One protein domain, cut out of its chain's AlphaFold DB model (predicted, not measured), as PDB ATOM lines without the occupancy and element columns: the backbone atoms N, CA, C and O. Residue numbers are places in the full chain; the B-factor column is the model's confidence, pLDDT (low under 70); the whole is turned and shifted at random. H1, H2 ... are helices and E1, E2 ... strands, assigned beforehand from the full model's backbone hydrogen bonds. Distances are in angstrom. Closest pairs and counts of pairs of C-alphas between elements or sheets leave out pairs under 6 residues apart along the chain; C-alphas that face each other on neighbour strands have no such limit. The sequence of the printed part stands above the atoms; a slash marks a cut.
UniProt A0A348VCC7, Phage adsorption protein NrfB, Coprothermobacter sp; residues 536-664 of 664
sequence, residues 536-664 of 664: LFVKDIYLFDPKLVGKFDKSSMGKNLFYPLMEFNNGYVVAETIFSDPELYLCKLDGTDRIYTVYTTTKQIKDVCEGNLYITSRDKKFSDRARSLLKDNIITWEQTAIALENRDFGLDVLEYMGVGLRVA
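What this domain is: This is residues 536 to 664 of the 664 residues of the protein "Phage adsorption protein NrfB" of Coprothermobacter sp (UniProt A0A348VCC7). A small, strongly twisted sheet of three strands, E1 E2 E3, has the helical hairpin of H5 and H6 at one end, with H6 over one face and H1 on the opposite face. At the end where E1 begins and E2 ends, H4 and H2 pack side by side and H3 grazes the sheet; the opening stretch, residues 536 to 545, passes between H4 and H6, while H7 sits on the far side of H6 from the sheet and the tail to Ala 664 adds to the length. The printed part has 129 residues with seven named helices and three strands, in the order H1 H2 E1 E2 H3 E3 H4 H5 H6 H7. The class is mixed, helices and strands, and the sheet, in the order E1 E2 E3, is mixed too: E1 and E2 are antiparallel, E2 and E3 parallel. The whole is compact, with a radius of gyration of the C-alphas of 14.6 A, and spans 47 by 33 by 24 A.

Where its parts are: E1, residues 562 to 568, runs 17.9 A from C-alpha 562 at (-39.520, -38.753, -8.370). E2, residues 571 to 576, is 15.9 A long, and E3, residues 594 to 599, is 17.0 A long. H5, residues 617 to 631, is the longest helix, 21.0 A from C-alpha 617 at (-22.166, -22.651, -18.994). H6, residues 637 to 645, and H4, residues 602 to 610, are 12.3 A each. H2, residues 554 to 560, is 9.9 A long. The short helices are H1, residues 546 to 549, H3, residues 583 to 586, and H7, residues 653 to 657, which ends with C-alpha 657 at (-28.236, -15.174, 1.624).

How they stand to each other: E1 and E2 form a hairpin, antiparallel at 156 degrees, with N 565 and O 573 within hydrogen-bond range at 2.8 A. E2 and E3 are parallel at 24 degrees, with N 574 and O 596 at 2.9 A. E2, H3 and E3 form a strand-helix-strand unit, two parallel neighbour strands with a helix between, whose crossover is right-handed. The sheet is only just strongly twisted, with C-alphas up to 4.4 A off its best plane. H4 and H6 lie on one face of it, as two layers, helices on one face of a sheet. H6 has a height over the sheet of 9.5 A and lies only just over E1 and E2, with 3 of its C-alphas falling on each; it runs slantwise to the strands, at 44 degrees to E1 on the local plane. H1 is on the opposite face from H6, at a height of 6.7 A. H5 and H6 form a helical hairpin and touch, closest at the C-alphas of Ala 626 and Thr 640, 5.9 A apart, at a shallow tilt of 11 degrees, opposite ways. H2 and H4 touch, closest at the C-alphas of Lys 554 and Cys 609, 5.6 A apart, at a shallow tilt of 18 degrees, opposite ways. H2, H3 and H5 only graze the sheet. H7 is not on the sheet; it is close to H6 but not clearly touching, the closest C-alphas, of Ala 643 and Val 653, being 6.3 A apart. H4 and H5 are apart. In H2, H4, H5, H6 and H7 every O i to N i+4 pair is within hydrogen-bond range; H1 and H3 are too short for such a pair.

The domain as a whole: The two C-alphas farthest apart, those of Lys 559 and Ala 664, are 47.8 A from each other. The printed part has no cut and ends at residue 664, the chain's last. No link between named elements is long. The mean pLDDT of the printed part is 85.2; residue 550, residues 587 to 593, residue 612 and residues 662 to 664 are under 70.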
ATOM      1  N   LEU A 536     -38.920 -27.556   1.027       93.81
ATOM      2  CA  LEU A 536     -38.647 -26.675  -0.109       93.81
ATOM      3  C   LEU A 536     -39.483 -27.060  -1.333       93.81
ATOM      4  O   LEU A 536     -39.835 -28.226  -1.517       93.81
ATOM      5  N   PHE A 537     -39.763 -26.075  -2.183       94.38
ATOM      6  CA  PHE A 537     -40.217 -26.291  -3.553       94.38
ATOM      7  C   PHE A 537     -39.079 -25.911  -4.502       94.38
ATOM      8  O   PHE A 537     -38.501 -24.838  -4.347       94.38
ATOM      9  N   VAL A 538     -38.775 -26.778  -5.466       93.94
ATOM     10  CA  VAL A 538     -37.704 -26.597  -6.450       93.94
ATOM     11  C   VAL A 538     -38.300 -26.706  -7.848       93.94
ATOM     12  O   VAL A 538     -38.886 -27.731  -8.216       93.94
ATOM     13  N   LYS A 539     -38.154 -25.644  -8.637       91.00
ATOM     14  CA  LYS A 539     -38.624 -25.584 -10.018       91.00
ATOM     15  C   LYS A 539     -37.591 -26.181 -10.963       91.00
ATOM     16  O   LYS A 539     -37.931 -27.059 -11.750       91.00
ATOM     17  N   ASP A 540     -36.337 -25.752 -10.846       88.25
ATOM     18  CA  ASP A 540     -35.289 -26.062 -11.823       88.25
ATOM     19  C   ASP A 540     -34.436 -27.268 -11.385       88.25
ATOM     20  O   ASP A 540     -33.231 -27.180 -11.147       88.25
ATOM     21  N   ILE A 541     -35.071 -28.441 -11.285       89.75
ATOM     22  CA  ILE A 541     -34.453 -29.680 -10.766       89.75
ATOM     23  C   ILE A 541     -33.284 -30.227 -11.616       89.75
ATOM     24  O   ILE A 541     -32.505 -31.058 -11.152       89.75
ATOM     25  N   TYR A 542     -33.120 -29.748 -12.848       84.88
ATOM     26  CA  TYR A 542     -32.070 -30.177 -13.779       84.88
ATOM     27  C   TYR A 542     -30.682 -29.610 -13.470       84.88
ATOM     28  O   TYR A 542     -29.683 -30.098 -13.992       84.88
ATOM     29  N   LEU A 543     -30.619 -28.562 -12.647       84.25
ATOM     30  CA  LEU A 543     -29.378 -27.879 -12.264       84.25
ATOM     31  C   LEU A 543     -28.580 -28.630 -11.205       84.25
ATOM     32  O   LEU A 543     -27.438 -28.273 -10.910       84.25
ATOM     33  N   PHE A 544     -29.208 -29.632 -10.606       83.88
ATOM     34  CA  PHE A 544     -28.635 -30.466  -9.570       83.88
ATOM     35  C   PHE A 544     -27.750 -31.557 -10.200       83.88
ATOM     36  O   PHE A 544     -27.344 -31.419 -11.351       83.88
ATOM     37  N   ASP A 545     -27.359 -32.602  -9.465       78.38
ATOM     38  CA  ASP A 545     -26.278 -33.494  -9.897       78.38
ATOM     39  C   ASP A 545     -26.653 -34.384 -11.103       78.38
ATOM     40  O   ASP A 545     -27.342 -35.395 -10.935       78.38
ATOM     41  N   PRO A 546     -26.126 -34.117 -12.319       70.06
ATOM     42  CA  PRO A 546     -26.471 -34.910 -13.495       70.06
ATOM     43  C   PRO A 546     -25.900 -36.332 -13.428       70.06
ATOM     44  O   PRO A 546     -26.375 -37.225 -14.127       70.06
ATOM     45  N   LYS A 547     -24.862 -36.561 -12.606       73.62
ATOM     46  CA  LYS A 547     -24.227 -37.879 -12.462       73.62
ATOM     47  C   LYS A 547     -25.091 -38.833 -11.648       73.62
ATOM     48  O   LYS A 547     -25.057 -40.036 -11.895       73.62
ATOM     49  N   LEU A 548     -25.880 -38.301 -10.715       75.88
ATOM     50  CA  LEU A 548     -26.737 -39.092  -9.839       75.88
ATOM     51  C   LEU A 548     -27.868 -39.771 -10.620       75.88
ATOM     52  O   LEU A 548     -28.202 -40.920 -10.348       75.88
ATOM     53  N   VAL A 549     -28.367 -39.110 -11.671       70.38
ATOM     54  CA  VAL A 549     -29.368 -39.650 -12.607       70.38
ATOM     55  C   VAL A 549     -28.920 -40.974 -13.220       70.38
ATOM     56  O   VAL A 549     -29.736 -41.870 -13.402       70.38
ATOM     57  N   GLY A 550     -27.623 -41.124 -13.509       68.19
ATOM     58  CA  GLY A 550     -27.070 -42.346 -14.097       68.19
ATOM     59  C   GLY A 550     -27.188 -43.582 -13.199       68.19
ATOM     60  O   GLY A 550     -27.079 -44.694 -13.703       68.19
ATOM     61  N   LYS A 551     -27.435 -43.403 -11.891       74.31
ATOM     62  CA  LYS A 551     -27.655 -44.499 -10.936       74.31
ATOM     63  C   LYS A 551     -29.104 -45.024 -10.943       74.31
ATOM     64  O   LYS A 551     -29.359 -46.072 -10.359       74.31
ATOM     65  N   PHE A 552     -30.048 -44.332 -11.591       77.25
ATOM     66  CA  PHE A 552     -31.478 -44.665 -11.570       77.25
ATOM     67  C   PHE A 552     -32.048 -44.866 -12.979       77.25
ATOM     68  O   PHE A 552     -31.694 -44.170 -13.928       77.25
ATOM     69  N   ASP A 553     -32.993 -45.799 -13.114       81.81
ATOM     70  CA  ASP A 553     -33.722 -45.989 -14.369       81.81
ATOM     71  C   ASP A 553     -34.672 -44.809 -14.642       81.81
ATOM     72  O   ASP A 553     -35.599 -44.537 -13.869       81.81
ATOM     73  N   LYS A 554     -34.461 -44.131 -15.777       81.56
ATOM     74  CA  LYS A 554     -35.264 -42.982 -16.223       81.56
ATOM     75  C   LYS A 554     -36.739 -43.328 -16.405       81.56
ATOM     76  O   LYS A 554     -37.591 -42.504 -16.072       81.56
ATOM     77  N   SER A 555     -37.053 -44.533 -16.889       81.50
ATOM     78  CA  SER A 555     -38.446 -44.961 -17.074       81.50
ATOM     79  C   SER A 555     -39.165 -45.061 -15.727       81.50
ATOM     80  O   SER A 555     -40.263 -44.529 -15.552       81.50
ATOM     81  N   SER A 556     -38.503 -45.656 -14.732       83.75
ATOM     82  CA  SER A 556     -39.018 -45.721 -13.370       83.75
ATOM     83  C   SER A 556     -39.173 -44.351 -12.706       83.75
ATOM     84  O   SER A 556     -40.170 -44.160 -12.011       83.75
ATOM     85  N   MET A 557     -38.228 -43.422 -12.886       85.56
ATOM     86  CA  MET A 557     -38.315 -42.066 -12.316       85.56
ATOM     87  C   MET A 557     -39.521 -41.301 -12.871       85.56
ATOM     88  O   MET A 557     -40.330 -40.778 -12.104       85.56
ATOM     89  N   GLY A 558     -39.709 -41.319 -14.195       85.25
ATOM     90  CA  GLY A 558     -40.849 -40.673 -14.846       85.25
ATOM     91  C   GLY A 558     -42.199 -41.305 -14.487       85.25
ATOM     92  O   GLY A 558     -43.182 -40.589 -14.311       85.25
ATOM     93  N   LYS A 559     -42.257 -42.638 -14.335       86.88
ATOM     94  CA  LYS A 559     -43.488 -43.351 -13.950       86.88
ATOM     95  C   LYS A 559     -43.882 -43.108 -12.491       86.88
ATOM     96  O   LYS A 559     -45.063 -42.940 -12.206       86.88
ATOM     97  N   ASN A 560     -42.902 -43.087 -11.589       88.44
ATOM     98  CA  ASN A 560     -43.125 -42.944 -10.148       88.44
ATOM     99  C   ASN A 560     -43.032 -41.481  -9.673       88.44
ATOM    100  O   ASN A 560     -43.171 -41.214  -8.481       88.44
ATOM    101  N   LEU A 561     -42.807 -40.541 -10.598       92.00
ATOM    102  CA  LEU A 561     -42.790 -39.097 -10.365       92.00
ATOM    103  C   LEU A 561     -41.799 -38.667  -9.273       92.00
ATOM    104  O   LEU A 561     -42.128 -37.839  -8.429       92.00
ATOM    105  N   PHE A 562     -40.583 -39.203  -9.276       91.00
ATOM    106  CA  PHE A 562     -39.520 -38.753  -8.370       91.00
ATOM    107  C   PHE A 562     -38.224 -38.497  -9.136       91.00
ATOM    108  O   PHE A 562     -38.010 -39.060 -10.211       91.00
ATOM    109  N   TYR A 563     -37.353 -37.660  -8.574       89.38
ATOM    110  CA  TYR A 563     -36.057 -37.350  -9.169       89.38
ATOM    111  C   TYR A 563     -34.980 -37.103  -8.098       89.38
ATOM    112  O   TYR A 563     -35.171 -36.247  -7.234       89.38
ATOM    113  N   PRO A 564     -33.841 -37.815  -8.115       89.12
ATOM    114  CA  PRO A 564     -32.764 -37.606  -7.153       89.12
ATOM    115  C   PRO A 564     -31.978 -36.333  -7.509       89.12
ATOM    116  O   PRO A 564     -31.409 -36.223  -8.591       89.12
ATOM    117  N   LEU A 565     -31.951 -35.357  -6.600       89.19
ATOM    118  CA  LEU A 565     -31.308 -34.063  -6.833       89.19
ATOM    119  C   LEU A 565     -29.812 -34.107  -6.531       89.19
ATOM    120  O   LEU A 565     -28.988 -33.764  -7.371       89.19
ATOM    121  N   MET A 566     -29.442 -34.498  -5.317       88.50
ATOM    122  CA  MET A 566     -28.050 -34.453  -4.874       88.50
ATOM    123  C   MET A 566     -27.769 -35.513  -3.813       88.50
ATOM    124  O   MET A 566     -28.665 -35.929  -3.077       88.50
ATOM    125  N   GLU A 567     -26.504 -35.908  -3.746       85.94
ATOM    126  CA  GLU A 567     -25.918 -36.758  -2.712       85.94
ATOM    127  C   GLU A 567     -25.063 -35.874  -1.793       85.94
ATOM    128  O   GLU A 567     -24.375 -34.961  -2.260       85.94
ATOM    129  N   PHE A 568     -25.124 -36.118  -0.489       83.50
ATOM    130  CA  PHE A 568     -24.284 -35.465   0.516       83.50
ATOM    131  C   PHE A 568     -23.799 -36.515   1.524       83.50
ATOM    132  O   PHE A 568     -24.260 -37.651   1.499       83.50
ATOM    133  N   ASN A 569     -22.873 -36.135   2.411       72.50
ATOM    134  CA  ASN A 569     -22.038 -37.059   3.197       72.50
ATOM    135  C   ASN A 569     -22.764 -38.257   3.849       72.50
ATOM    136  O   ASN A 569     -22.153 -39.313   3.938       72.50
ATOM    137  N   ASN A 570     -24.039 -38.118   4.251       74.00
ATOM    138  CA  ASN A 570     -24.844 -39.180   4.876       74.00
ATOM    139  C   ASN A 570     -26.277 -39.276   4.299       74.00
ATOM    140  O   ASN A 570     -27.224 -39.529   5.056       74.00
ATOM    141  N   GLY A 571     -26.498 -38.972   3.014       85.31
ATOM    142  CA  GLY A 571     -27.866 -38.949   2.501       85.31
ATOM    143  C   GLY A 571     -28.096 -38.498   1.064       85.31
ATOM    144  O   GLY A 571     -27.194 -38.056   0.353       85.31
ATOM    145  N   TYR A 572     -29.372 -38.546   0.679       87.31
ATOM    146  CA  TYR A 572     -29.870 -38.083  -0.614       87.31
ATOM    147  C   TYR A 572     -30.983 -37.056  -0.442       87.31
ATOM    148  O   TYR A 572     -31.799 -37.134   0.479       87.31
ATOM    149  N   VAL A 573     -31.049 -36.111  -1.376       90.44
ATOM    150  CA  VAL A 573     -32.200 -35.220  -1.535       90.44
ATOM    151  C   VAL A 573     -32.985 -35.659  -2.765       90.44
ATOM    152  O   VAL A 573     -32.428 -35.736  -3.861       90.44
ATOM    153  N   VAL A 574     -34.277 -35.925  -2.595       91.62
ATOM    154  CA  VAL A 574     -35.180 -36.387  -3.658       91.62
ATOM    155  C   VAL A 574     -36.267 -35.345  -3.903       91.62
ATOM    156  O   VAL A 574     -36.927 -34.885  -2.974       91.62
ATOM    157  N   ALA A 575     -36.470 -34.975  -5.161       93.38
ATOM    158  CA  ALA A 575     -37.622 -34.203  -5.593       93.38
ATOM    159  C   ALA A 575     -38.818 -35.130  -5.840       93.38
ATOM    160  O   ALA A 575     -38.717 -36.103  -6.586       93.38
ATOM    161  N   GLU A 576     -39.951 -34.801  -5.233       94.44
ATOM    162  CA  GLU A 576     -41.230 -35.495  -5.369       94.44
ATOM    163  C   GLU A 576     -42.321 -34.526  -5.844       94.44
ATOM    164  O   GLU A 576     -42.209 -33.307  -5.734       94.44
ATOM    165  N   THR A 577     -43.412 -35.061  -6.371       94.44
ATOM    166  CA  THR A 577     -44.624 -34.313  -6.719       94.44
ATOM    167  C   THR A 577     -45.711 -34.574  -5.687       94.44
ATOM    168  O   THR A 577     -45.606 -35.451  -4.833       94.44
ATOM    169  N   ILE A 578     -46.828 -33.862  -5.812       91.38
ATOM    170  CA  ILE A 578     -48.027 -34.121  -5.002       91.38
ATOM    171  C   ILE A 578     -48.700 -35.472  -5.317       91.38
ATOM    172  O   ILE A 578     -49.637 -35.856  -4.619       91.38
ATOM    173  N   PHE A 579     -48.258 -36.161  -6.374       91.50
ATOM    174  CA  PHE A 579     -48.785 -37.447  -6.840       91.50
ATOM    175  C   PHE A 579     -47.803 -38.606  -6.644       91.50
ATOM    176  O   PHE A 579     -48.121 -39.736  -7.010       91.50
ATOM    177  N   SER A 580     -46.613 -38.329  -6.114       89.31
ATOM    178  CA  SER A 580     -45.583 -39.342  -5.903       89.31
ATOM    179  C   SER A 580     -45.954 -40.256  -4.746       89.31
ATOM    180  O   SER A 580     -46.581 -39.829  -3.776       89.31
ATOM    181  N   ASP A 581     -45.525 -41.509  -4.850       86.31
ATOM    182  CA  ASP A 581     -45.619 -42.484  -3.772       86.31
ATOM    183  C   ASP A 581     -44.227 -42.671  -3.143       86.31
ATOM    184  O   ASP A 581     -43.333 -43.212  -3.810       86.31
ATOM    185  N   PRO A 582     -44.018 -42.213  -1.890       82.31
ATOM    186  CA  PRO A 582     -42.743 -42.344  -1.197       82.31
ATOM    187  C   PRO A 582     -42.197 -43.768  -1.139       82.31
ATOM    188  O   PRO A 582     -40.986 -43.965  -1.248       82.31
ATOM    189  N   GLU A 583     -43.067 -44.773  -1.023       81.38
ATOM    190  CA  GLU A 583     -42.644 -46.169  -0.885       81.38
ATOM    191  C   GLU A 583     -41.849 -46.650  -2.112       81.38
ATOM    192  O   GLU A 583     -40.899 -47.424  -1.990       81.38
ATOM    193  N   LEU A 584     -42.159 -46.119  -3.299       76.56
ATOM    194  CA  LEU A 584     -41.581 -46.576  -4.565       76.56
ATOM    195  C   LEU A 584     -40.129 -46.146  -4.799       76.56
ATOM    196  O   LEU A 584     -39.435 -46.786  -5.596       76.56
ATOM    197  N   TYR A 585     -39.668 -45.069  -4.157       74.75
ATOM    198  CA  TYR A 585     -38.273 -44.625  -4.262       74.75
ATOM    199  C   TYR A 585     -37.467 -44.880  -2.988       74.75
ATOM    200  O   TYR A 585     -36.255 -45.066  -3.088       74.75
ATOM    201  N   LEU A 586     -38.113 -44.979  -1.821       75.31
ATOM    202  CA  LEU A 586     -37.445 -45.381  -0.579       75.31
ATOM    203  C   LEU A 586     -36.844 -46.789  -0.687       75.31
ATOM    204  O   LEU A 586     -35.738 -47.007  -0.217       75.31
ATOM    205  N   CYS A 587     -37.501 -47.727  -1.380       65.81
ATOM    206  CA  CYS A 587     -36.948 -49.070  -1.603       65.81
ATOM    207  C   CYS A 587     -35.707 -49.111  -2.517       65.81
ATOM    208  O   CYS A 587     -35.052 -50.147  -2.591       65.81
ATOM    209  N   LYS A 588     -35.415 -48.036  -3.263       66.62
ATOM    210  CA  LYS A 588     -34.297 -47.974  -4.226       66.62
ATOM    211  C   LYS A 588     -33.076 -47.223  -3.701       66.62
ATOM    212  O   LYS A 588     -32.019 -47.293  -4.318       66.62
ATOM    213  N   LEU A 589     -33.243 -46.471  -2.621       68.38
ATOM    214  CA  LEU A 589     -32.193 -45.733  -1.934       68.38
ATOM    215  C   LEU A 589     -31.836 -46.576  -0.705       68.38
ATOM    216  O   LEU A 589     -32.669 -46.712   0.184       68.38
ATOM    217  N   ASP A 590     -30.669 -47.226  -0.713       57.75
ATOM    218  CA  ASP A 590     -30.253 -48.183   0.326       57.75
ATOM    219  C   ASP A 590     -30.510 -47.647   1.749       57.75
ATOM    220  O   ASP A 590     -30.227 -46.491   2.067       57.75
ATOM    221  N   GLY A 591     -31.072 -48.497   2.614       56.50
ATOM    222  CA  GLY A 591     -31.712 -48.112   3.882       56.50
ATOM    223  C   GLY A 591     -30.810 -47.547   4.991       56.50
ATOM    224  O   GLY A 591     -31.262 -47.452   6.133       56.50
ATOM    225  N   THR A 592     -29.555 -47.197   4.704       56.72
ATOM    226  CA  THR A 592     -28.594 -46.613   5.659       56.72
ATOM    227  C   THR A 592     -28.521 -45.087   5.610       56.72
ATOM    228  O   THR A 592     -28.003 -44.474   6.545       56.72
ATOM    229  N   ASP A 593     -29.063 -44.469   4.561       66.62
ATOM    230  CA  ASP A 593     -28.845 -43.057   4.245       66.62
ATOM    231  C   ASP A 593     -30.044 -42.173   4.633       66.62
ATOM    232  O   ASP A 593     -31.209 -42.552   4.487       66.62
ATOM    233  N   ARG A 594     -29.789 -40.952   5.132       82.31
ATOM    234  CA  ARG A 594     -30.863 -39.987   5.437       82.31
ATOM    235  C   ARG A 594     -31.467 -39.463   4.133       82.31
ATOM    236  O   ARG A 594     -30.764 -38.874   3.316       82.31
ATOM    237  N   ILE A 595     -32.779 -39.607   3.962       86.44
ATOM    238  CA  ILE A 595     -33.487 -39.116   2.772       86.44
ATOM    239  C   ILE A 595     -34.253 -37.843   3.120       86.44
ATOM    240  O   ILE A 595     -35.183 -37.856   3.930       86.44
ATOM    241  N   TYR A 596     -33.881 -36.744   2.470       89.88
ATOM    242  CA  TYR A 596     -34.639 -35.498   2.491       89.88
ATOM    243  C   TYR A 596     -35.466 -35.367   1.217       89.88
ATOM    244  O   TYR A 596     -35.080 -35.844   0.151       89.88
ATOM    245  N   THR A 597     -36.620 -34.716   1.326       92.31
ATOM    246  CA  THR A 597     -37.551 -34.550   0.206       92.31
ATOM    247  C   THR A 597     -37.860 -33.084  -0.038       92.31
ATOM    248  O   THR A 597     -38.018 -32.304   0.904       92.31
ATOM    249  N   VAL A 598     -37.973 -32.718  -1.311       94.69
ATOM    250  CA  VAL A 598     -38.447 -31.407  -1.767       94.69
ATOM    251  C   VAL A 598     -39.581 -31.600  -2.765       94.69
ATOM    252  O   VAL A 598     -39.642 -32.622  -3.442       94.69
ATOM    253  N   TYR A 599     -40.470 -30.622  -2.888       95.88
ATOM    254  CA  TYR A 599     -41.538 -30.670  -3.880       95.88
ATOM    255  C   TYR A 599     -41.099 -30.087  -5.226       95.88
ATOM    256  O   TYR A 599     -40.393 -29.085  -5.284       95.88
ATOM    257  N   THR A 600     -41.585 -30.670  -6.312       95.62
ATOM    258  CA  THR A 600     -41.515 -30.145  -7.678       95.62
ATOM    259  C   THR A 600     -42.816 -30.482  -8.425       95.62
ATOM    260  O   THR A 600     -43.822 -30.833  -7.803       95.62
ATOM    261  N   THR A 601     -42.839 -30.344  -9.751       95.69
ATOM    262  CA  THR A 601     -44.011 -30.664 -10.585       95.69
ATOM    263  C   THR A 601     -43.759 -31.855 -11.503       95.69
ATOM    264  O   THR A 601     -42.632 -32.114 -11.925       95.69
ATOM    265  N   THR A 602     -44.837 -32.538 -11.880       94.75
ATOM    266  CA  THR A 602     -44.844 -33.654 -12.833       94.75
ATOM    267  C   THR A 602     -44.205 -33.264 -14.157       94.75
ATOM    268  O   THR A 602     -43.450 -34.045 -14.735       94.75
ATOM    269  N   LYS A 603     -44.486 -32.041 -14.626       92.69
ATOM    270  CA  LYS A 603     -43.886 -31.497 -15.844       92.69
ATOM    271  C   LYS A 603     -42.357 -31.494 -15.749       92.69
ATOM    272  O   LYS A 603     -41.707 -32.058 -16.615       92.69
ATOM    273  N   GLN A 604     -41.808 -30.938 -14.671       91.50
ATOM    274  CA  GLN A 604     -40.358 -30.838 -14.490       91.50
ATOM    275  C   GLN A 604     -39.688 -32.215 -14.467       91.50
ATOM    276  O   GLN A 604     -38.694 -32.426 -15.155       91.50
ATOM    277  N   ILE A 605     -40.256 -33.187 -13.745       91.31
ATOM    278  CA  ILE A 605     -39.686 -34.544 -13.692       91.31
ATOM    279  C   ILE A 605     -39.670 -35.200 -15.076       91.31
ATOM    280  O   ILE A 605     -38.665 -35.806 -15.453       91.31
ATOM    281  N   LYS A 606     -40.752 -35.065 -15.851       89.81
ATOM    282  CA  LYS A 606     -40.825 -35.612 -17.214       89.81
ATOM    283  C   LYS A 606     -39.833 -34.936 -18.155       89.81
ATOM    284  O   LYS A 606     -39.077 -35.643 -18.813       89.81
ATOM    285  N   ASP A 607     -39.770 -33.604 -18.139       88.25
ATOM    286  CA  ASP A 607     -38.870 -32.817 -18.990       88.25
ATOM    287  C   ASP A 607     -37.400 -33.245 -18.792       88.25
ATOM    288  O   ASP A 607     -36.654 -33.415 -19.762       88.25
ATOM    289  N   VAL A 608     -36.990 -33.500 -17.541       86.50
ATOM    290  CA  VAL A 608     -35.637 -33.994 -17.231       86.50
ATOM    291  C   VAL A 608     -35.433 -35.446 -17.662       86.50
ATOM    292  O   VAL A 608     -34.385 -35.778 -18.221       86.50
ATOM    293  N   CYS A 609     -36.408 -36.326 -17.419       84.94
ATOM    294  CA  CYS A 609     -36.302 -37.739 -17.793       84.94
ATOM    295  C   CYS A 609     -36.210 -37.926 -19.315       84.94
ATOM    296  O   CYS A 609     -35.475 -38.799 -19.783       84.94
ATOM    297  N   GLU A 610     -36.900 -37.079 -20.079       83.81
ATOM    298  CA  GLU A 610     -36.892 -37.060 -21.546       83.81
ATOM    299  C   GLU A 610     -35.639 -36.381 -22.132       83.81
ATOM    300  O   GLU A 610     -35.338 -36.560 -23.309       83.81
ATOM    301  N   GLY A 611     -34.848 -35.674 -21.311       74.25
ATOM    302  CA  GLY A 611     -33.593 -35.039 -21.727       74.25
ATOM    303  C   GLY A 611     -33.766 -33.697 -22.447       74.25
ATOM    304  O   GLY A 611     -32.849 -33.253 -23.132       74.25
ATOM    305  N   ASN A 612     -34.910 -33.031 -22.279       63.75
ATOM    306  CA  ASN A 612     -35.296 -31.829 -23.028       63.75
ATOM    307  C   ASN A 612     -34.699 -30.514 -22.479       63.75
ATOM    308  O   ASN A 612     -35.329 -29.462 -22.579       63.75
ATOM    309  N   LEU A 613     -33.508 -30.536 -21.866       71.19
ATOM    310  CA  LEU A 613     -33.011 -29.396 -21.083       71.19
ATOM    311  C   LEU A 613     -31.614 -28.938 -21.496       71.19
ATOM    312  O   LEU A 613     -30.654 -29.706 -21.530       71.19
ATOM    313  N   TYR A 614     -31.511 -27.640 -21.778       71.38
ATOM    314  CA  TYR A 614     -30.264 -26.952 -22.083       71.38
ATOM    315  C   TYR A 614     -29.713 -26.292 -20.814       71.38
ATOM    316  O   TYR A 614     -30.346 -25.405 -20.245       71.38
ATOM    317  N   ILE A 615     -28.524 -26.715 -20.380       80.44
ATOM    318  CA  ILE A 615     -27.819 -26.124 -19.235       80.44
ATOM    319  C   ILE A 615     -26.791 -25.132 -19.764       80.44
ATOM    320  O   ILE A 615     -25.878 -25.510 -20.501       80.44
ATOM    321  N   THR A 616     -26.910 -23.865 -19.369       85.69
ATOM    322  CA  THR A 616     -25.933 -22.848 -19.762       85.69
ATOM    323  C   THR A 616     -24.590 -23.073 -19.053       85.69
ATOM    324  O   THR A 616     -24.521 -23.615 -17.947       85.69
ATOM    325  N   SER A 617     -23.488 -22.599 -19.644       86.38
ATOM    326  CA  SER A 617     -22.166 -22.651 -18.994       86.38
ATOM    327  C   SER A 617     -22.130 -21.893 -17.658       86.38
ATOM    328  O   SER A 617     -21.390 -22.283 -16.753       86.38
ATOM    329  N   ARG A 618     -22.938 -20.828 -17.520       89.06
ATOM    330  CA  ARG A 618     -23.100 -20.059 -16.274       89.06
ATOM    331  C   ARG A 618     -23.730 -20.923 -15.185       89.06
ATOM    332  O   ARG A 618     -23.159 -21.032 -14.103       89.06
ATOM    333  N   ASP A 619     -24.856 -21.558 -15.496       88.25
ATOM    334  CA  ASP A 619     -25.598 -22.413 -14.567       88.25
ATOM    335  C   ASP A 619     -24.751 -23.589 -14.086       88.25
ATOM    336  O   ASP A 619     -24.679 -23.865 -12.889       88.25
ATOM    337  N   LYS A 620     -24.031 -24.236 -15.011       87.75
ATOM    338  CA  LYS A 620     -23.116 -25.329 -14.679       87.75
ATOM    339  C   LYS A 620     -22.022 -24.874 -13.712       87.75
ATOM    340  O   LYS A 620     -21.802 -25.519 -12.694       87.75
ATOM    341  N   LYS A 621     -21.379 -23.732 -13.988       90.00
ATOM    342  CA  LYS A 621     -20.329 -23.172 -13.122       90.00
ATOM    343  C   LYS A 621     -20.856 -22.839 -11.722       90.00
ATOM    344  O   LYS A 621     -20.154 -23.073 -10.739       90.00
ATOM    345  N   PHE A 622     -22.068 -22.292 -11.623       91.31
ATOM    346  CA  PHE A 622     -22.686 -21.985 -10.333       91.31
ATOM    347  C   PHE A 622     -23.067 -23.258  -9.563       91.31
ATOM    348  O   PHE A 622     -22.739 -23.370  -8.384       91.31
ATOM    349  N   SER A 623     -23.665 -24.245 -10.237       90.56
ATOM    350  CA  SER A 623     -23.964 -25.559  -9.657       90.56
ATOM    351  C   SER A 623     -22.709 -26.262  -9.140       90.56
ATOM    352  O   SER A 623     -22.684 -26.732  -8.003       90.56
ATOM    353  N   ASP A 624     -21.624 -26.261  -9.916       90.25
ATOM    354  CA  ASP A 624     -20.339 -26.827  -9.496       90.25
ATOM    355  C   ASP A 624     -19.785 -26.120  -8.246       90.25
ATOM    356  O   ASP A 624     -19.326 -26.785  -7.315       90.25
ATOM    357  N   ARG A 625     -19.888 -24.783  -8.172       91.81
ATOM    358  CA  ARG A 625     -19.504 -24.008  -6.978       91.81
ATOM    359  C   ARG A 625     -20.348 -24.390  -5.762       91.81
ATOM    360  O   ARG A 625     -19.780 -24.686  -4.715       91.81
ATOM    361  N   ALA A 626     -21.675 -24.382  -5.884       91.44
ATOM    362  CA  ALA A 626     -22.578 -24.674  -4.771       91.44
ATOM    363  C   ALA A 626     -22.381 -26.104  -4.239       91.44
ATOM    364  O   ALA A 626     -22.339 -26.320  -3.029       91.44
ATOM    365  N   ARG A 627     -22.159 -27.073  -5.134       89.38
ATOM    366  CA  ARG A 627     -21.854 -28.462  -4.762       89.38
ATOM    367  C   ARG A 627     -20.485 -28.624  -4.108       89.38
ATOM    368  O   ARG A 627     -20.358 -29.435  -3.198       89.38
ATOM    369  N   SER A 628     -19.476 -27.860  -4.533       90.81
ATOM    370  CA  SER A 628     -18.181 -27.841  -3.840       90.81
ATOM    371  C   SER A 628     -18.351 -27.384  -2.393       90.81
ATOM    372  O   SER A 628     -17.889 -28.067  -1.489       90.81
ATOM    373  N   LEU A 629     -19.086 -26.290  -2.166       91.75
ATOM    374  CA  LEU A 629     -19.347 -25.779  -0.818       91.75
ATOM    375  C   LEU A 629     -20.118 -26.785   0.050       91.75
ATOM    376  O   LEU A 629     -19.826 -26.911   1.237       91.75
ATOM    377  N   LEU A 630     -21.076 -27.513  -0.535       91.06
ATOM    378  CA  LEU A 630     -21.793 -28.594   0.148       91.06
ATOM    379  C   LEU A 630     -20.851 -29.737   0.546       91.06
ATOM    380  O   LEU A 630     -20.902 -30.222   1.672       91.06
ATOM    381  N   LYS A 631     -19.973 -30.159  -0.371       89.00
ATOM    382  CA  LYS A 631     -18.998 -31.228  -0.127       89.00
ATOM    383  C   LYS A 631     -18.009 -30.856   0.982       89.00
ATOM    384  O   LYS A 631     -17.658 -31.709   1.794       89.00
ATOM    385  N   ASP A 632     -17.618 -29.588   1.033       89.06
ATOM    386  CA  ASP A 632     -16.714 -29.036   2.043       89.06
ATOM    387  C   ASP A 632     -17.425 -28.746   3.388       89.06
ATOM    388  O   ASP A 632     -16.798 -28.231   4.310       89.06
ATOM    389  N   ASN A 633     -18.720 -29.079   3.522       88.25
ATOM    390  CA  ASN A 633     -19.579 -28.785   4.680       88.25
ATOM    391  C   ASN A 633     -19.674 -27.289   5.042       88.25
ATOM    392  O   ASN A 633     -19.969 -26.945   6.183       88.25
ATOM    393  N   ILE A 634     -19.445 -26.394   4.078       90.00
ATOM    394  CA  ILE A 634     -19.563 -24.941   4.279       90.00
ATOM    395  C   ILE A 634     -21.033 -24.509   4.227       90.00
ATOM    396  O   ILE A 634     -21.445 -23.595   4.935       90.00
ATOM    397  N   ILE A 635     -21.833 -25.160   3.377       92.94
ATOM    398  CA  ILE A 635     -23.281 -24.945   3.297       92.94
ATOM    399  C   ILE A 635     -24.027 -26.274   3.408       92.94
ATOM    400  O   ILE A 635     -23.514 -27.329   3.041       92.94
ATOM    401  N   THR A 636     -25.261 -26.216   3.896       93.12
ATOM    402  CA  THR A 636     -26.162 -27.373   4.007       93.12
ATOM    403  C   THR A 636     -26.843 -27.695   2.676       93.12
ATOM    404  O   THR A 636     -26.928 -26.847   1.787       93.12
ATOM    405  N   TRP A 637     -27.413 -28.898   2.548       92.50
ATOM    406  CA  TRP A 637     -28.180 -29.279   1.355       92.50
ATOM    407  C   TRP A 637     -29.380 -28.343   1.110       92.50
ATOM    408  O   TRP A 637     -29.700 -28.039  -0.040       92.50
ATOM    409  N   GLU A 638     -30.027 -27.862   2.183       94.12
ATOM    410  CA  GLU A 638     -31.181 -26.958   2.108       94.12
ATOM    411  C   GLU A 638     -30.731 -25.590   1.567       94.12
ATOM    412  O   GLU A 638     -31.319 -25.080   0.613       94.12
ATOM    413  N   GLN A 639     -29.607 -25.058   2.066       95.44
ATOM    414  CA  GLN A 639     -28.961 -23.850   1.532       95.44
ATOM    415  C   GLN A 639     -28.544 -24.014   0.064       95.44
ATOM    416  O   GLN A 639     -28.780 -23.111  -0.737       95.44
ATOM    417  N   THR A 640     -27.968 -25.159  -0.320       94.44
ATOM    418  CA  THR A 640     -27.611 -25.454  -1.718       94.44
ATOM    419  C   THR A 640     -28.841 -25.450  -2.624       94.44
ATOM    420  O   THR A 640     -28.811 -24.836  -3.689       94.44
ATOM    421  N   ALA A 641     -29.932 -26.098  -2.207       94.44
ATOM    422  CA  ALA A 641     -31.171 -26.139  -2.979       94.44
ATOM    423  C   ALA A 641     -31.784 -24.741  -3.155       94.44
ATOM    424  O   ALA A 641     -32.165 -24.379  -4.268       94.44
ATOM    425  N   ILE A 642     -31.812 -23.935  -2.088       94.88
ATOM    426  CA  ILE A 642     -32.286 -22.545  -2.137       94.88
ATOM    427  C   ILE A 642     -31.419 -21.705  -3.082       94.88
ATOM    428  O   ILE A 642     -31.960 -20.969  -3.908       94.88
ATOM    429  N   ALA A 643     -30.092 -21.818  -2.990       94.69
ATOM    430  CA  ALA A 643     -29.172 -21.048  -3.821       94.69
ATOM    431  C   ALA A 643     -29.309 -21.397  -5.312       94.69
ATOM    432  O   ALA A 643     -29.275 -20.501  -6.151       94.69
ATOM    433  N   LEU A 644     -29.495 -22.677  -5.660       92.94
ATOM    434  CA  LEU A 644     -29.680 -23.109  -7.052       92.94
ATOM    435  C   LEU A 644     -31.016 -22.647  -7.641       92.94
ATOM    436  O   LEU A 644     -31.056 -22.180  -8.783       92.94
ATOM    437  N   GLU A 645     -32.092 -22.723  -6.855       91.94
ATOM    438  CA  GLU A 645     -33.408 -22.209  -7.252       91.94
ATOM    439  C   GLU A 645     -33.364 -20.689  -7.487       91.94
ATOM    440  O   GLU A 645     -34.008 -20.186  -8.401       91.94
ATOM    441  N   ASN A 646     -32.548 -19.961  -6.717       92.94
ATOM    442  CA  ASN A 646     -32.450 -18.499  -6.761       92.94
ATOM    443  C   ASN A 646     -31.173 -17.975  -7.447       92.94
ATOM    444  O   ASN A 646     -30.782 -16.827  -7.241       92.94
ATOM    445  N   ARG A 647     -30.510 -18.783  -8.279       91.06
ATOM    446  CA  ARG A 647     -29.211 -18.457  -8.914       91.06
ATOM    447  C   ARG A 647     -29.194 -17.179  -9.762       91.06
ATOM    448  O   ARG A 647     -28.130 -16.606  -9.995       91.06
ATOM    449  N   ASP A 648     -30.354 -16.764 -10.264       89.94
ATOM    450  CA  ASP A 648     -30.515 -15.558 -11.081       89.94
ATOM    451  C   ASP A 648     -30.768 -14.298 -10.243       89.94
ATOM    452  O   ASP A 648     -30.867 -13.200 -10.792       89.94
ATOM    453  N   PHE A 649     -30.848 -14.434  -8.917       90.00
ATOM    454  CA  PHE A 649     -31.047 -13.314  -8.015       90.00
ATOM    455  C   PHE A 649     -29.732 -12.574  -7.738       90.00
ATOM    456  O   PHE A 649     -28.810 -13.110  -7.120       90.00
ATOM    457  N   GLY A 650     -29.676 -11.302  -8.138       83.56
ATOM    458  CA  GLY A 650     -28.525 -10.433  -7.890       83.56
ATOM    459  C   GLY A 650     -27.243 -10.884  -8.602       83.56
ATOM    460  O   GLY A 650     -27.273 -11.640  -9.572       83.56
ATOM    461  N   LEU A 651     -26.100 -10.366  -8.138       81.38
ATOM    462  CA  LEU A 651     -24.777 -10.741  -8.657       81.38
ATOM    463  C   LEU A 651     -24.274 -12.061  -8.049       81.38
ATOM    464  O   LEU A 651     -23.724 -12.891  -8.773       81.38
ATOM    465  N   ASP A 652     -24.479 -12.256  -6.742       90.44
ATOM    466  CA  ASP A 652     -24.175 -13.496  -6.025       90.44
ATOM    467  C   ASP A 652     -25.244 -13.772  -4.955       90.44
ATOM    468  O   ASP A 652     -25.312 -13.108  -3.918       90.44
ATOM    469  N   VAL A 653     -26.095 -14.768  -5.209       94.25
ATOM    470  CA  VAL A 653     -27.173 -15.144  -4.287       94.25
ATOM    471  C   VAL A 653     -26.644 -15.720  -2.969       94.25
ATOM    472  O   VAL A 653     -27.279 -15.527  -1.939       94.25
ATOM    473  N   LEU A 654     -25.476 -16.377  -2.962       94.44
ATOM    474  CA  LEU A 654     -24.894 -16.930  -1.732       94.44
ATOM    475  C   LEU A 654     -24.498 -15.803  -0.771       94.44
ATOM    476  O   LEU A 654     -24.788 -15.871   0.423       94.44
ATOM    477  N   GLU A 655     -23.916 -14.730  -1.313       93.69
ATOM    478  CA  GLU A 655     -23.581 -13.529  -0.548       93.69
ATOM    479  C   GLU A 655     -24.838 -12.831  -0.020       93.69
ATOM    480  O   GLU A 655     -24.903 -12.511   1.165       93.69
ATOM    481  N   TYR A 656     -25.868 -12.674  -0.862       94.38
ATOM    482  CA  TYR A 656     -27.156 -12.116  -0.438       94.38
ATOM    483  C   TYR A 656     -27.798 -12.928   0.696       94.38
ATOM    484  O   TYR A 656     -28.304 -12.361   1.662       94.38
ATOM    485  N   MET A 657     -27.749 -14.258   0.595       96.00
ATOM    486  CA  MET A 657     -28.236 -15.174   1.624       96.00
ATOM    487  C   MET A 657     -27.381 -15.137   2.904       96.00
ATOM    488  O   MET A 657     -27.853 -15.589   3.945       96.00
ATOM    489  N   GLY A 658     -26.151 -14.617   2.852       95.38
ATOM    490  CA  GLY A 658     -25.217 -14.590   3.979       95.38
ATOM    491  C   GLY A 658     -24.543 -15.937   4.265       95.38
ATOM    492  O   GLY A 658     -24.155 -16.194   5.402       95.38
ATOM    493  N   VAL A 659     -24.415 -16.815   3.265       94.88
ATOM    494  CA  VAL A 659     -23.863 -18.175   3.416       94.88
ATOM    495  C   VAL A 659     -22.750 -18.445   2.410       94.88
ATOM    496  O   VAL A 659     -22.711 -17.852   1.335       94.88
ATOM    497  N   GLY A 660     -21.838 -19.368   2.730       86.12
ATOM    498  CA  GLY A 660     -20.754 -19.728   1.810       86.12
ATOM    499  C   GLY A 660     -19.817 -18.561   1.492       86.12
ATOM    500  O   GLY A 660     -19.266 -18.495   0.387       86.12
ATOM    501  N   LEU A 661     -19.667 -17.634   2.442       85.94
ATOM    502  CA  LEU A 661     -18.741 -16.520   2.324       85.94
ATOM    503  C   LEU A 661     -17.322 -17.088   2.406       85.94
ATOM    504  O   LEU A 661     -17.047 -17.991   3.187       85.94
ATOM    505  N   ARG A 662     -16.399 -16.605   1.576       68.00
ATOM    506  CA  ARG A 662     -14.977 -16.921   1.763       68.00
ATOM    507  C   ARG A 662     -14.398 -15.907   2.740       68.00
ATOM    508  O   ARG A 662     -14.796 -14.745   2.703       68.00
ATOM    509  N   VAL A 663     -13.470 -16.337   3.595       51.56
ATOM    510  CA  VAL A 663     -12.646 -15.405   4.381       51.56
ATOM    511  C   VAL A 663     -11.995 -14.434   3.396       51.56
ATOM    512  O   VAL A 663     -11.371 -14.887   2.432       51.56
ATOM    513  N   ALA A 664     -12.230 -13.136   3.592       35.25
ATOM    514  CA  ALA A 664     -11.545 -12.083   2.850       35.25
ATOM    515  C   ALA A 664     -10.052 -12.065   3.191       35.25
ATOM    516  O   ALA A 664      -9.732 -12.250   4.390       35.25
TER     517      ALA A 664